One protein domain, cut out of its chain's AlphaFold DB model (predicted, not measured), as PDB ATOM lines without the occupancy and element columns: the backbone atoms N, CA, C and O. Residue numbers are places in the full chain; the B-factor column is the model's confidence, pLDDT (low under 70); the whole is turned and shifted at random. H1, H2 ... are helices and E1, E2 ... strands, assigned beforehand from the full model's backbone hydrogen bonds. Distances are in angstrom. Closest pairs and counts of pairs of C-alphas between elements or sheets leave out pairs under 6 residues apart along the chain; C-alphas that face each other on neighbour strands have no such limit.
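AT A GLANCE: This is residues 74 to 176 of the 578 residues of an uncharacterized protein of Dorcoceras hygrometricum (UniProt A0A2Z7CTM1). The longest helix, H2, forms the core between two separate hairpins: E1 and E2 pack through E2 on its residues 92 to 101, and E3 and E4 pack on its residues 96 to 107. The short helices H1 and H3 meet about at right angles near H2. The printed part has 103 residues, with named elements in the order H1 H2 H3 E1 E2 E3 E4; both two-stranded sheets, E1 - E2 and E3 - E4, are antiparallel, and the class is mixed. It is compact, with a radius of gyration of the C-alphas of 13.6 A and spans of 41 by 33 by 26 A.

HOW THE PARTS SIT: Start with H1, residues 74 to 82: it touches H3, residues 114 to 120, about perpendicular at 86 degrees, the C-alphas of Leu 79 and Pro 114 closest at 5.0 A. H1 is close to but not clearly touching H2, residues 92 to 107; Ile 76 and Leu 98 have the closest C-alphas, 7.4 A. Next find the hairpin E1, residues 121 to 127, and E2, residues 130 to 135, where N 124 and O 132 are 2.8 A apart; the closest C-alphas of H2 and E2, Ser 94 and Leu 133, are 5.0 A apart. In the hairpin E3, residues 156 to 161, and E4, residues 170 to 175, N 158 and O 173 are 2.9 A apart. The closest C-alphas of H2 and E3 are Ala 100 and Ile 159, 6.6 A. O i to N i+4 pairs are within hydrogen-bond range throughout H1 and H3, and 11 of 12 in H2.

IN THESE COORDINATES: Find C-alpha 74 at (-15.472, 28.651, 73.522), where H1 begins. H2 runs 23.4 A from C-alpha 92 at (-17.415, 14.608, 82.683). E1 spans 18.5 A, and E4 ends at C-alpha 175, (-3.180, 14.131, 92.662).

THE WHOLE: The printed part has no cut; the link E2 to E3 is long. Look for pLDDT under 70 at residues 146 to 168, among others.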
ATOM      1  N   ARG A  74     -14.853  28.391  74.841       74.25
ATOM      2  CA  ARG A  74     -15.472  28.651  73.522       74.25
ATOM      3  C   ARG A  74     -15.299  27.509  72.517       74.25
ATOM      4  O   ARG A  74     -16.189  27.249  71.716       74.25
ATOM      5  N   PHE A  75     -14.170  26.799  72.557       79.00
ATOM      6  CA  PHE A  75     -13.929  25.663  71.659       79.00
ATOM      7  C   PHE A  75     -14.810  24.445  72.000       79.00
ATOM      8  O   PHE A  75     -15.216  23.711  71.100       79.00
ATOM      9  N   ILE A  76     -15.156  24.249  73.280       78.44
ATOM     10  CA  ILE A  76     -16.067  23.184  73.721       78.44
ATOM     11  C   ILE A  76     -17.498  23.535  73.314       78.44
ATOM     12  O   ILE A  76     -18.195  22.673  72.782       78.44
ATOM     13  N   THR A  77     -17.934  24.788  73.491       79.81
ATOM     14  CA  THR A  77     -19.281  25.216  73.075       79.81
ATOM     15  C   THR A  77     -19.445  25.180  71.553       79.81
ATOM     16  O   THR A  77     -20.448  24.657  71.070       79.81
ATOM     17  N   ALA A  78     -18.434  25.611  70.789       77.94
ATOM     18  CA  ALA A  78     -18.416  25.508  69.329       77.94
ATOM     19  C   ALA A  78     -18.444  24.047  68.837       77.94
ATOM     20  O   ALA A  78     -19.180  23.731  67.902       77.94
ATOM     21  N   LEU A  79     -17.693  23.141  69.482       83.75
ATOM     22  CA  LEU A  79     -17.755  21.708  69.177       83.75
ATOM     23  C   LEU A  79     -19.146  21.134  69.485       83.75
ATOM     24  O   LEU A  79     -19.720  20.472  68.628       83.75
ATOM     25  N   CYS A  80     -19.701  21.428  70.668       83.25
ATOM     26  CA  CYS A  80     -21.044  21.009  71.089       83.25
ATOM     27  C   CYS A  80     -22.126  21.451  70.090       83.25
ATOM     28  O   CYS A  80     -22.954  20.641  69.672       83.25
ATOM     29  N   HIS A  81     -22.066  22.710  69.643       85.12
ATOM     30  CA  HIS A  81     -22.962  23.256  68.626       85.12
ATOM     31  C   HIS A  81     -22.822  22.524  67.281       85.12
ATOM     32  O   HIS A  81     -23.824  22.082  66.718       85.12
ATOM     33  N   TYR A  82     -21.589  22.314  66.802       86.19
ATOM     34  CA  TYR A  82     -21.317  21.593  65.551       86.19
ATOM     35  C   TYR A  82     -21.889  20.164  65.557       86.19
ATOM     36  O   TYR A  82     -22.493  19.731  64.577       86.19
ATOM     37  N   ILE A  83     -21.753  19.441  66.675       85.31
ATOM     38  CA  ILE A  83     -22.258  18.063  66.819       85.31
ATOM     39  C   ILE A  83     -23.738  17.990  67.246       85.31
ATOM     40  O   ILE A  83     -24.269  16.892  67.388       85.31
ATOM     41  N   LYS A  84     -24.403  19.140  67.446       85.94
ATOM     42  CA  LYS A  84     -25.797  19.280  67.917       85.94
ATOM     43  C   LYS A  84     -26.081  18.583  69.261       85.94
ATOM     44  O   LYS A  84     -27.138  17.987  69.455       85.94
ATOM     45  N   VAL A  85     -25.137  18.675  70.199       81.88
ATOM     46  CA  VAL A  85     -25.224  18.107  71.557       81.88
ATOM     47  C   VAL A  85     -25.100  19.235  72.581       81.88
ATOM     48  O   VAL A  85     -24.253  20.110  72.439       81.88
ATOM     49  N   SER A  86     -25.916  19.222  73.637       76.69
ATOM     50  CA  SER A  86     -25.752  20.171  74.749       76.69
ATOM     51  C   SER A  86     -24.489  19.838  75.557       76.69
ATOM     52  O   SER A  86     -24.272  18.659  75.849       76.69
ATOM     53  N   PRO A  87     -23.703  20.821  76.041       73.69
ATOM     54  CA  PRO A  87     -22.583  20.555  76.948       73.69
ATOM     55  C   PRO A  87     -22.980  19.704  78.172       73.69
ATOM     56  O   PRO A  87     -22.203  18.860  78.622       73.69
ATOM     57  N   SER A  88     -24.212  19.844  78.676       73.25
ATOM     58  CA  SER A  88     -24.741  19.039  79.795       73.25
ATOM     59  C   SER A  88     -24.948  17.548  79.478       73.25
ATOM     60  O   SER A  88     -25.100  16.743  80.394       73.25
ATOM     61  N   GLN A  89     -24.946  17.165  78.198       75.25
ATOM     62  CA  GLN A  89     -25.062  15.780  77.730       75.25
ATOM     63  C   GLN A  89     -23.692  15.098  77.559       75.25
ATOM     64  O   GLN A  89     -23.632  13.895  77.287       75.25
ATOM     65  N   LEU A  90     -22.584  15.834  77.720       75.75
ATOM     66  CA  LEU A  90     -21.238  15.263  77.712       75.75
ATOM     67  C   LEU A  90     -20.894  14.654  79.076       75.75
ATOM     68  O   LEU A  90     -21.013  15.299  80.117       75.75
ATOM     69  N   ALA A  91     -20.407  13.414  79.074       77.56
ATOM     70  CA  ALA A  91     -19.867  12.775  80.269       77.56
ATOM     71  C   ALA A  91     -18.650  13.571  80.795       77.56
ATOM     72  O   ALA A  91     -17.823  13.967  79.969       77.56
ATOM     73  N   PRO A  92     -18.470  13.754  82.121       70.88
ATOM     74  CA  PRO A  92     -17.415  14.608  82.683       70.88
ATOM     75  C   PRO A  92     -15.998  14.312  82.168       70.88
ATOM     76  O   PRO A  92     -15.275  15.231  81.796       70.88
ATOM     77  N   ASN A  93     -15.640  13.034  82.014       77.06
ATOM     78  CA  ASN A  93     -14.355  12.588  81.457       77.06
ATOM     79  C   ASN A  93     -14.065  13.124  80.038       77.06
ATOM     80  O   ASN A  93     -12.909  13.154  79.610       77.06
ATOM     81  N   SER A  94     -15.101  13.533  79.298       81.25
ATOM     82  CA  SER A  94     -14.982  14.159  77.976       81.25
ATOM     83  C   SER A  94     -14.455  15.589  78.073       81.25
ATOM     84  O   SER A  94     -13.716  16.011  77.192       81.25
ATOM     85  N   TYR A  95     -14.785  16.327  79.141       78.69
ATOM     86  CA  TYR A  95     -14.236  17.664  79.384       78.69
ATOM     87  C   TYR A  95     -12.735  17.581  79.671       78.69
ATOM     88  O   TYR A  95     -11.960  18.291  79.041       78.69
ATOM     89  N   SER A  96     -12.307  16.659  80.541       75.94
ATOM     90  CA  SER A  96     -10.882  16.417  80.828       75.94
ATOM     91  C   SER A  96     -10.103  16.053  79.558       75.94
ATOM     92  O   SER A  96      -9.037  16.609  79.299       75.94
ATOM     93  N   PHE A  97     -10.675  15.182  78.718       81.62
ATOM     94  CA  PHE A  97     -10.108  14.816  77.419       81.62
ATOM     95  C   PHE A  97     -10.043  16.005  76.438       81.62
ATOM     96  O   PHE A  97      -9.014  16.201  75.796       81.62
ATOM     97  N   LEU A  98     -11.092  16.832  76.350       83.19
ATOM     98  CA  LEU A  98     -11.113  18.025  75.493       83.19
ATOM     99  C   LEU A  98     -10.131  19.112  75.958       83.19
ATOM    100  O   LEU A  98      -9.527  19.775  75.118       83.19
ATOM    101  N   LEU A  99      -9.922  19.273  77.268       80.75
ATOM    102  CA  LEU A  99      -8.921  20.191  77.827       80.75
ATOM    103  C   LEU A  99      -7.488  19.706  77.553       80.75
ATOM    104  O   LEU A  99      -6.646  20.501  77.138       80.75
ATOM    105  N   ALA A 100      -7.223  18.403  77.701       76.94
ATOM    106  CA  ALA A 100      -5.941  17.801  77.327       76.94
ATOM    107  C   ALA A 100      -5.653  17.925  75.822       76.94
ATOM    108  O   ALA A 100      -4.549  18.302  75.431       76.94
ATOM    109  N   LEU A 101      -6.666  17.700  74.979       79.88
ATOM    110  CA  LEU A 101      -6.580  17.903  73.533       79.88
ATOM    111  C   LEU A 101      -6.321  19.371  73.170       79.88
ATOM    112  O   LEU A 101      -5.498  19.639  72.300       79.88
ATOM    113  N   ALA A 102      -6.965  20.323  73.848       75.62
ATOM    114  CA  ALA A 102      -6.743  21.744  73.600       75.62
ATOM    115  C   ALA A 102      -5.320  22.196  73.959       75.62
ATOM    116  O   ALA A 102      -4.716  22.962  73.212       75.62
ATOM    117  N   ILE A 103      -4.761  21.688  75.062       70.69
ATOM    118  CA  ILE A 103      -3.372  21.962  75.459       70.69
ATOM    119  C   ILE A 103      -2.384  21.324  74.471       70.69
ATOM    120  O   ILE A 103      -1.464  22.007  74.023       70.69
ATOM    121  N   LEU A 104      -2.611  20.074  74.052       74.56
ATOM    122  CA  LEU A 104      -1.770  19.396  73.058       74.56
ATOM    123  C   LEU A 104      -1.788  20.104  71.691       74.56
ATOM    124  O   LEU A 104      -0.736  20.351  71.105       74.56
ATOM    125  N   LEU A 105      -2.968  20.481  71.191       74.56
ATOM    126  CA  LEU A 105      -3.090  21.218  69.930       74.56
ATOM    127  C   LEU A 105      -2.478  22.619  70.030       74.56
ATOM    128  O   LEU A 105      -1.804  23.044  69.096       74.56
ATOM    129  N   SER A 106      -2.635  23.305  71.167       71.75
ATOM    130  CA  SER A 106      -2.001  24.607  71.395       71.75
ATOM    131  C   SER A 106      -0.473  24.519  71.478       71.75
ATOM    132  O   SER A 106       0.194  25.455  71.041       71.75
ATOM    133  N   TYR A 107       0.087  23.422  72.002       69.19
ATOM    134  CA  TYR A 107       1.534  23.169  71.996       69.19
ATOM    135  C   TYR A 107       2.060  23.040  70.557       69.19
ATOM    136  O   TYR A 107       3.030  23.695  70.180       69.19
ATOM    137  N   HIS A 108       1.343  22.286  69.718       67.25
ATOM    138  CA  HIS A 108       1.645  22.102  68.291       67.25
ATOM    139  C   HIS A 108       1.120  23.219  67.373       67.25
ATOM    140  O   HIS A 108       1.158  23.082  66.153       67.25
ATOM    141  N   LYS A 109       0.633  24.336  67.936       70.56
ATOM    142  CA  LYS A 109       0.072  25.505  67.223       70.56
ATOM    143  C   LYS A 109      -1.134  25.212  66.303       70.56
ATOM    144  O   LYS A 109      -1.512  26.068  65.503       70.56
ATOM    145  N   PHE A 110      -1.785  24.053  66.425       71.94
ATOM    146  CA  PHE A 110      -2.986  23.729  65.648       71.94
ATOM    147  C   PHE A 110      -4.217  24.515  66.141       71.94
ATOM    148  O   PHE A 110      -4.399  24.706  67.347       71.94
ATOM    149  N   PRO A 111      -5.106  24.960  65.232       73.44
ATOM    150  CA  PRO A 111      -6.283  25.734  65.603       73.44
ATOM    151  C   PRO A 111      -7.345  24.866  66.296       73.44
ATOM    152  O   PRO A 111      -7.716  23.799  65.808       73.44
ATOM    153  N   LEU A 112      -7.904  25.373  67.400       72.75
ATOM    154  CA  LEU A 112      -8.972  24.728  68.184       72.75
ATOM    155  C   LEU A 112     -10.362  24.859  67.525       72.75
ATOM    156  O   LEU A 112     -11.334  25.248  68.169       72.75
ATOM    157  N   ILE A 113     -10.452  24.567  66.227       78.31
ATOM    158  CA  ILE A 113     -11.697  24.633  65.445       78.31
ATOM    159  C   ILE A 113     -12.412  23.270  65.410       78.31
ATOM    160  O   ILE A 113     -11.737  22.237  65.371       78.31
ATOM    161  N   PRO A 114     -13.763  23.226  65.352       82.44
ATOM    162  CA  PRO A 114     -14.520  21.970  65.357       82.44
ATOM    163  C   PRO A 114     -14.078  20.957  64.295       82.44
ATOM    164  O   PRO A 114     -14.041  19.767  64.584       82.44
ATOM    165  N   TYR A 115     -13.667  21.411  63.105       80.38
ATOM    166  CA  TYR A 115     -13.168  20.534  62.040       80.38
ATOM    167  C   TYR A 115     -11.949  19.696  62.471       80.38
ATOM    168  O   TYR A 115     -11.965  18.475  62.333       80.38
ATOM    169  N   VAL A 116     -10.922  20.327  63.058       78.88
ATOM    170  CA  VAL A 116      -9.710  19.637  63.545       78.88
ATOM    171  C   VAL A 116     -10.058  18.681  64.686       78.88
ATOM    172  O   VAL A 116      -9.620  17.530  64.693       78.88
ATOM    173  N   LEU A 117     -10.916  19.118  65.612       82.44
ATOM    174  CA  LEU A 117     -11.383  18.289  66.726       82.44
ATOM    175  C   LEU A 117     -12.120  17.031  66.217       82.44
ATOM    176  O   LEU A 117     -11.833  15.928  66.672       82.44
ATOM    177  N   MET A 118     -12.984  17.152  65.205       85.81
ATOM    178  CA  MET A 118     -13.715  16.022  64.606       85.81
ATOM    179  C   MET A 118     -12.844  15.063  63.770       85.81
ATOM    180  O   MET A 118     -13.270  13.940  63.465       85.81
ATOM    181  N   GLN A 119     -11.610  15.448  63.423       83.00
ATOM    182  CA  GLN A 119     -10.634  14.512  62.855       83.00
ATOM    183  C   GLN A 119      -9.883  13.706  63.917       83.00
ATOM    184  O   GLN A 119      -9.512  12.569  63.646       83.00
ATOM    185  N   LEU A 120      -9.725  14.233  65.131       82.38
ATOM    186  CA  LEU A 120      -8.961  13.586  66.207       82.38
ATOM    187  C   LEU A 120      -9.836  12.825  67.214       82.38
ATOM    188  O   LEU A 120      -9.327  12.020  67.999       82.38
ATOM    189  N   VAL A 121     -11.149  13.065  67.201       86.81
ATOM    190  CA  VAL A 121     -12.077  12.619  68.244       86.81
ATOM    191  C   VAL A 121     -13.221  11.776  67.675       86.81
ATOM    192  O   VAL A 121     -13.837  12.130  66.673       86.81
ATOM    193  N   GLN A 122     -13.532  10.666  68.348       86.94
ATOM    194  CA  GLN A 122     -14.741   9.867  68.139       86.94
ATOM    195  C   GLN A 122     -15.756  10.100  69.267       86.94
ATOM    196  O   GLN A 122     -15.391  10.209  70.443       86.94
ATOM    197  N   ILE A 123     -17.039  10.132  68.905       88.19
ATOM    198  CA  ILE A 123     -18.164  10.355  69.821       88.19
ATOM    199  C   ILE A 123     -18.874   9.020  70.046       88.19
ATOM    200  O   ILE A 123     -19.412   8.429  69.113       88.19
ATOM    201  N   LYS A 124     -18.891   8.547  71.291       87.62
ATOM    202  CA  LYS A 124     -19.560   7.311  71.713       87.62
ATOM    203  C   LYS A 124     -20.817   7.659  72.505       87.62
ATOM    204  O   LYS A 124     -20.764   8.440  73.453       87.62
ATOM    205  N   ARG A 125     -21.959   7.087  72.128       86.50
ATOM    206  CA  ARG A 125     -23.226   7.261  72.850       86.50
ATOM    207  C   ARG A 125     -23.284   6.267  74.011       86.50
ATOM    208  O   ARG A 125     -23.236   5.067  73.782       86.50
ATOM    209  N   LEU A 126     -23.398   6.768  75.241       76.88
ATOM    210  CA  LEU A 126     -23.489   5.953  76.466       76.88
ATOM    211  C   LEU A 126     -24.938   5.693  76.906       76.88
ATOM    212  O   LEU A 126     -25.168   4.952  77.855       76.88
ATOM    213  N   GLY A 127     -25.922   6.312  76.247       76.56
ATOM    214  CA  GLY A 127     -27.338   6.099  76.532       76.56
ATOM    215  C   GLY A 127     -28.251   7.151  75.889       76.56
ATOM    216  O   GLY A 127     -27.840   7.860  74.961       76.56
ATOM    217  N   PRO A 128     -29.505   7.284  76.356       75.38
ATOM    218  CA  PRO A 128     -30.338   8.439  76.029       75.38
ATOM    219  C   PRO A 128     -29.701   9.718  76.598       75.38
ATOM    220  O   PRO A 128     -29.395   9.794  77.785       75.38
ATOM    221  N   GLY A 129     -29.458  10.711  75.735       76.88
ATOM    222  CA  GLY A 129     -28.938  12.026  76.133       76.88
ATOM    223  C   GLY A 129     -27.542  12.044  76.774       76.88
ATOM    224  O   GLY A 129     -27.232  13.011  77.461       76.88
ATOM    225  N   LYS A 130     -26.712  11.003  76.598       80.88
ATOM    226  CA  LYS A 130     -25.355  10.932  77.174       80.88
ATOM    227  C   LYS A 130     -24.313  10.514  76.139       80.88
ATOM    228  O   LYS A 130     -24.421   9.440  75.540       80.88
ATOM    229  N   PHE A 131     -23.282  11.339  75.983       83.19
ATOM    230  CA  PHE A 131     -22.195  11.169  75.018       83.19
ATOM    231  C   PHE A 131     -20.828  11.208  75.709       83.19
ATOM    232  O   PHE A 131     -20.635  11.909  76.701       83.19
ATOM    233  N   TYR A 132     -19.871  10.463  75.169       85.12
ATOM    234  CA  TYR A 132     -18.486  10.394  75.625       85.12
ATOM    235  C   TYR A 132     -17.547  10.630  74.443       85.12
ATOM    236  O   TYR A 132     -17.716  10.011  73.391       85.12
ATOM    237  N   LEU A 133     -16.558  11.506  74.611       86.56
ATOM    238  CA  LEU A 133     -15.544  11.771  73.589       86.56
ATOM    239  C   LEU A 133     -14.235  11.040  73.924       86.56
ATOM    240  O   LEU A 133     -13.817  10.980  75.078       86.56
ATOM    241  N   SER A 134     -13.601  10.463  72.902       84.81
ATOM    242  CA  SER A 134     -12.325   9.733  73.001       84.81
ATOM    243  C   SER A 134     -11.512   9.875  71.709       84.81
ATOM    244  O   SER A 134     -12.052  10.340  70.710       84.81
ATOM    245  N   HIS A 135     -10.234   9.485  71.698       83.88
ATOM    246  CA  HIS A 135      -9.398   9.499  70.486       83.88
ATOM    247  C   HIS A 135     -10.035   8.690  69.343       83.88
ATOM    248  O   HIS A 135     -10.631   7.643  69.590       83.88
ATOM    249  N   LYS A 136      -9.933   9.169  68.101       82.69
ATOM    250  CA  LYS A 136     -10.371   8.463  66.882       82.69
ATOM    251  C   LYS A 136      -9.295   7.451  66.451       82.69
ATOM    252  O   LYS A 136      -8.111   7.738  66.597       82.69
ATOM    253  N   GLY A 137      -9.700   6.289  65.928       75.12
ATOM    254  CA  GLY A 137      -8.773   5.189  65.608       75.12
ATOM    255  C   GLY A 137      -8.005   4.671  66.833       75.12
ATOM    256  O   GLY A 137      -8.408   4.919  67.970       75.12
ATOM    257  N   ASP A 138      -6.878   3.998  66.599       61.44
ATOM    258  CA  ASP A 138      -6.001   3.438  67.646       61.44
ATOM    259  C   ASP A 138      -4.984   4.453  68.208       61.44
ATOM    260  O   ASP A 138      -4.024   4.103  68.901       61.44
ATOM    261  N   HIS A 139      -5.164   5.742  67.906       67.50
ATOM    262  CA  HIS A 139      -4.228   6.797  68.282       67.50
ATOM    263  C   HIS A 139      -4.305   7.091  69.794       67.50
ATOM    264  O   HIS A 139      -5.058   7.947  70.254       67.50
ATOM    265  N   THR A 140      -3.486   6.413  70.598       70.81
ATOM    266  CA  THR A 140      -3.465   6.537  72.074       70.81
ATOM    267  C   THR A 140      -2.729   7.785  72.604       70.81
ATOM    268  O   THR A 140      -2.175   7.776  73.704       70.81
ATOM    269  N   PHE A 141      -2.761   8.882  71.839       75.25
ATOM    270  CA  PHE A 141      -1.999  10.117  72.076       75.25
ATOM    271  C   PHE A 141      -2.377  10.849  73.381       75.25
ATOM    272  O   PHE A 141      -1.522  11.470  74.003       75.25
ATOM    273  N   ILE A 142      -3.627  10.721  73.851       73.75
ATOM    274  CA  ILE A 142      -4.051  11.139  75.201       73.75
ATOM    275  C   ILE A 142      -4.325   9.901  76.061       73.75
ATOM    276  O   ILE A 142      -5.219   9.105  75.755       73.75
ATOM    277  N   LYS A 143      -3.595   9.772  77.178       75.44
ATOM    278  CA  LYS A 143      -3.698   8.663  78.147       75.44
ATOM    279  C   LYS A 143      -3.905   9.187  79.576       75.44
ATOM    280  O   LYS A 143      -3.637  10.348  79.859       75.44
ATOM    281  N   GLY A 144      -4.394   8.341  80.488       71.31
ATOM    282  CA  GLY A 144      -4.593   8.695  81.906       71.31
ATOM    283  C   GLY A 144      -5.991   9.215  82.276       71.31
ATOM    284  O   GLY A 144      -6.184   9.732  83.374       71.31
ATOM    285  N   ASN A 145      -6.982   9.069  81.387       71.75
ATOM    286  CA  ASN A 145      -8.381   9.364  81.716       71.75
ATOM    287  C   ASN A 145      -8.937   8.219  82.593       71.75
ATOM    288  O   ASN A 145      -8.923   7.075  82.127       71.75
ATOM    289  N   PRO A 146      -9.383   8.457  83.842       61.97
ATOM    290  CA  PRO A 146      -9.876   7.391  84.711       61.97
ATOM    291  C   PRO A 146     -11.193   6.817  84.178       61.97
ATOM    292  O   PRO A 146     -12.075   7.551  83.749       61.97
ATOM    293  N   SER A 147     -11.379   5.499  84.257       59.69
ATOM    294  CA  SER A 147     -12.621   4.826  83.828       59.69
ATOM    295  C   SER A 147     -13.837   5.107  84.727       59.69
ATOM    296  O   SER A 147     -14.959   4.743  84.384       59.69
ATOM    297  N   SER A 148     -13.627   5.754  85.877       56.44
ATOM    298  CA  SER A 148     -14.619   5.997  86.925       56.44
ATOM    299  C   SER A 148     -14.594   7.458  87.366       56.44
ATOM    300  O   SER A 148     -13.536   8.076  87.447       56.44
ATOM    301  N   HIS A 149     -15.767   7.995  87.708       53.97
ATOM    302  CA  HIS A 149     -15.906   9.362  88.206       53.97
ATOM    303  C   HIS A 149     -15.625   9.509  89.716       53.97
ATOM    304  O   HIS A 149     -15.608  10.627  90.230       53.97
ATOM    305  N   LYS A 150     -15.427   8.409  90.456       49.97
ATOM    306  CA  LYS A 150     -15.193   8.468  91.908       49.97
ATOM    307  C   LYS A 150     -13.780   8.977  92.218       49.97
ATOM    308  O   LYS A 150     -12.796   8.353  91.832       49.97
ATOM    309  N   GLY A 151     -13.691  10.072  92.976       50.81
ATOM    310  CA  GLY A 151     -12.449  10.535  93.608       50.81
ATOM    311  C   GLY A 151     -11.513  11.400  92.755       50.81
ATOM    312  O   GLY A 151     -10.356  11.549  93.140       50.81
ATOM    313  N   TRP A 152     -11.963  11.962  91.624       58.62
ATOM    314  CA  TRP A 152     -11.178  12.956  90.863       58.62
ATOM    315  C   TRP A 152     -11.649  14.404  91.060       58.62
ATOM    316  O   TRP A 152     -10.821  15.300  90.990       58.62
ATOM    317  N   MET A 153     -12.927  14.646  91.387       48.62
ATOM    318  CA  MET A 153     -13.441  15.998  91.699       48.62
ATOM    319  C   MET A 153     -12.709  16.645  92.889       48.62
ATOM    320  O   MET A 153     -12.572  17.856  92.963       48.62
ATOM    321  N   SER A 154     -12.174  15.828  93.800       49.12
ATOM    322  CA  SER A 154     -11.382  16.268  94.950       49.12
ATOM    323  C   SER A 154      -9.869  16.347  94.679       49.12
ATOM    324  O   SER A 154      -9.094  16.410  95.639       49.12
ATOM    325  N   ARG A 155      -9.439  16.256  93.410       59.12
ATOM    326  CA  ARG A 155      -8.034  16.151  92.979       59.12
ATOM    327  C   ARG A 155      -7.685  17.169  91.904       59.12
ATOM    328  O   ARG A 155      -8.478  17.480  91.024       59.12
ATOM    329  N   LEU A 156      -6.436  17.608  91.939       59.16
ATOM    330  CA  LEU A 156      -5.841  18.453  90.918       59.16
ATOM    331  C   LEU A 156      -5.563  17.635  89.652       59.16
ATOM    332  O   LEU A 156      -5.013  16.528  89.713       59.16
ATOM    333  N   PHE A 157      -5.955  18.210  88.519       65.06
ATOM    334  CA  PHE A 157      -5.749  17.690  87.174       65.06
ATOM    335  C   PHE A 157      -4.431  18.224  86.609       65.06
ATOM    336  O   PHE A 157      -4.236  19.435  86.522       65.06
ATOM    337  N   TYR A 158      -3.541  17.321  86.207       63.34
ATOM    338  CA  TYR A 158      -2.259  17.644  85.588       63.34
ATOM    339  C   TYR A 158      -2.191  17.046  84.186       63.34
ATOM    340  O   TYR A 158      -2.647  15.925  83.960       63.34
ATOM    341  N   ILE A 159      -1.558  17.770  83.268       64.50
ATOM    342  CA  ILE A 159      -1.236  17.312  81.916       64.50
ATOM    343  C   ILE A 159       0.277  17.396  81.738       64.50
ATOM    344  O   ILE A 159       0.875  18.434  82.013       64.50
ATOM    345  N   LYS A 160       0.879  16.314  81.248       67.69
ATOM    346  CA  LYS A 160       2.288  16.240  80.870       67.69
ATOM    347  C   LYS A 160       2.401  15.891  79.387       67.69
ATOM    348  O   LYS A 160       1.900  14.852  78.963       67.69
ATOM    349  N   CYS A 161       3.097  16.724  78.618       63.91
ATOM    350  CA  CYS A 161       3.468  16.433  77.232       63.91
ATOM    351  C   CYS A 161       4.946  16.012  77.192       63.91
ATOM    352  O   CYS A 161       5.796  16.767  77.663       63.91
ATOM    353  N   ASP A 162       5.273  14.823  76.676       60.91
ATOM    354  CA  ASP A 162       6.663  14.322  76.626       60.91
ATOM    355  C   ASP A 162       7.325  14.643  75.275       60.91
ATOM    356  O   ASP A 162       7.615  13.766  74.458       60.91
ATOM    357  N   SER A 163       7.546  15.941  75.041       55.59
ATOM    358  CA  SER A 163       8.057  16.491  73.777       55.59
ATOM    359  C   SER A 163       9.422  15.948  73.336       55.59
ATOM    360  O   SER A 163       9.754  16.048  72.159       55.59
ATOM    361  N   MET A 164      10.186  15.350  74.256       51.06
ATOM    362  CA  MET A 164      11.492  14.731  74.002       51.06
ATOM    363  C   MET A 164      11.409  13.280  73.498       51.06
ATOM    364  O   MET A 164      12.411  12.758  73.012       51.06
ATOM    365  N   ARG A 165      10.267  12.593  73.655       57.22
ATOM    366  CA  ARG A 165      10.131  11.153  73.340       57.22
ATOM    367  C   ARG A 165       9.048  10.844  72.320       57.22
ATOM    368  O   ARG A 165       9.250   9.986  71.470       57.22
ATOM    369  N   ASP A 166       7.913  11.520  72.420       61.44
ATOM    370  CA  ASP A 166       6.827  11.453  71.447       61.44
ATOM    371  C   ASP A 166       6.075  12.790  71.528       61.44
ATOM    372  O   ASP A 166       5.357  13.027  72.505       61.44
ATOM    373  N   PRO A 167       6.236  13.681  70.530       61.66
ATOM    374  CA  PRO A 167       5.642  15.012  70.567       61.66
ATOM    375  C   PRO A 167       4.121  15.002  70.757       61.66
ATOM    376  O   PRO A 167       3.578  15.952  71.318       61.66
ATOM    377  N   TRP A 168       3.422  13.947  70.331       68.62
ATOM    378  CA  TRP A 168       1.966  13.843  70.437       68.62
ATOM    379  C   TRP A 168       1.487  13.273  71.779       68.62
ATOM    380  O   TRP A 168       0.287  13.268  72.055       68.62
ATOM    381  N   ARG A 169       2.403  12.804  72.634       72.31
ATOM    382  CA  ARG A 169       2.091  12.029  73.836       72.31
ATOM    383  C   ARG A 169       1.766  12.904  75.039       72.31
ATOM    384  O   ARG A 169       2.645  13.451  75.708       72.31
ATOM    385  N   CYS A 170       0.477  12.954  75.344       71.56
ATOM    386  CA  CYS A 170      -0.130  13.692  76.439       71.56
ATOM    387  C   CYS A 170      -0.611  12.723  77.540       71.56
ATOM    388  O   CYS A 170      -1.624  12.031  77.394       71.56
ATOM    389  N   GLU A 171       0.091  12.679  78.673       67.88
ATOM    390  CA  GLU A 171      -0.344  11.941  79.863       67.88
ATOM    391  C   GLU A 171      -1.093  12.856  80.837       67.88
ATOM    392  O   GLU A 171      -0.592  13.895  81.261       67.88
ATOM    393  N   MET A 172      -2.300  12.444  81.220       73.62
ATOM    394  CA  MET A 172      -3.070  13.059  82.296       73.62
ATOM    395  C   MET A 172      -2.760  12.367  83.626       73.62
ATOM    396  O   MET A 172      -2.704  11.135  83.709       73.62
ATOM    397  N   HIS A 173      -2.596  13.155  84.685       66.44
ATOM    398  CA  HIS A 173      -2.375  12.676  86.047       66.44
ATOM    399  C   HIS A 173      -3.324  13.377  87.029       66.44
ATOM    400  O   HIS A 173      -3.743  14.511  86.808       66.44
ATOM    401  N   TRP A 174      -3.624  12.710  88.143       69.25
ATOM    402  CA  TRP A 174      -4.550  13.192  89.169       69.25
ATOM    403  C   TRP A 174      -3.901  13.054  90.545       69.25
ATOM    404  O   TRP A 174      -3.456  11.957  90.894       69.25
ATOM    405  N   ARG A 175      -3.818  14.137  91.328       62.00
ATOM    406  CA  ARG A 175      -3.180  14.131  92.662       62.00
ATOM    407  C   ARG A 175      -3.974  14.961  93.671       62.00
ATOM    408  O   ARG A 175      -4.607  15.944  93.309       62.00
ATOM    409  N   ASP A 176      -3.921  14.577  94.945       56.03
ATOM    410  CA  ASP A 176      -4.560  15.322  96.044       56.03
ATOM    411  C   ASP A 176      -3.753  16.554  96.515       56.03
ATOM    412  O   ASP A 176      -4.308  17.398  97.212       56.03
TER     413      ASP A 176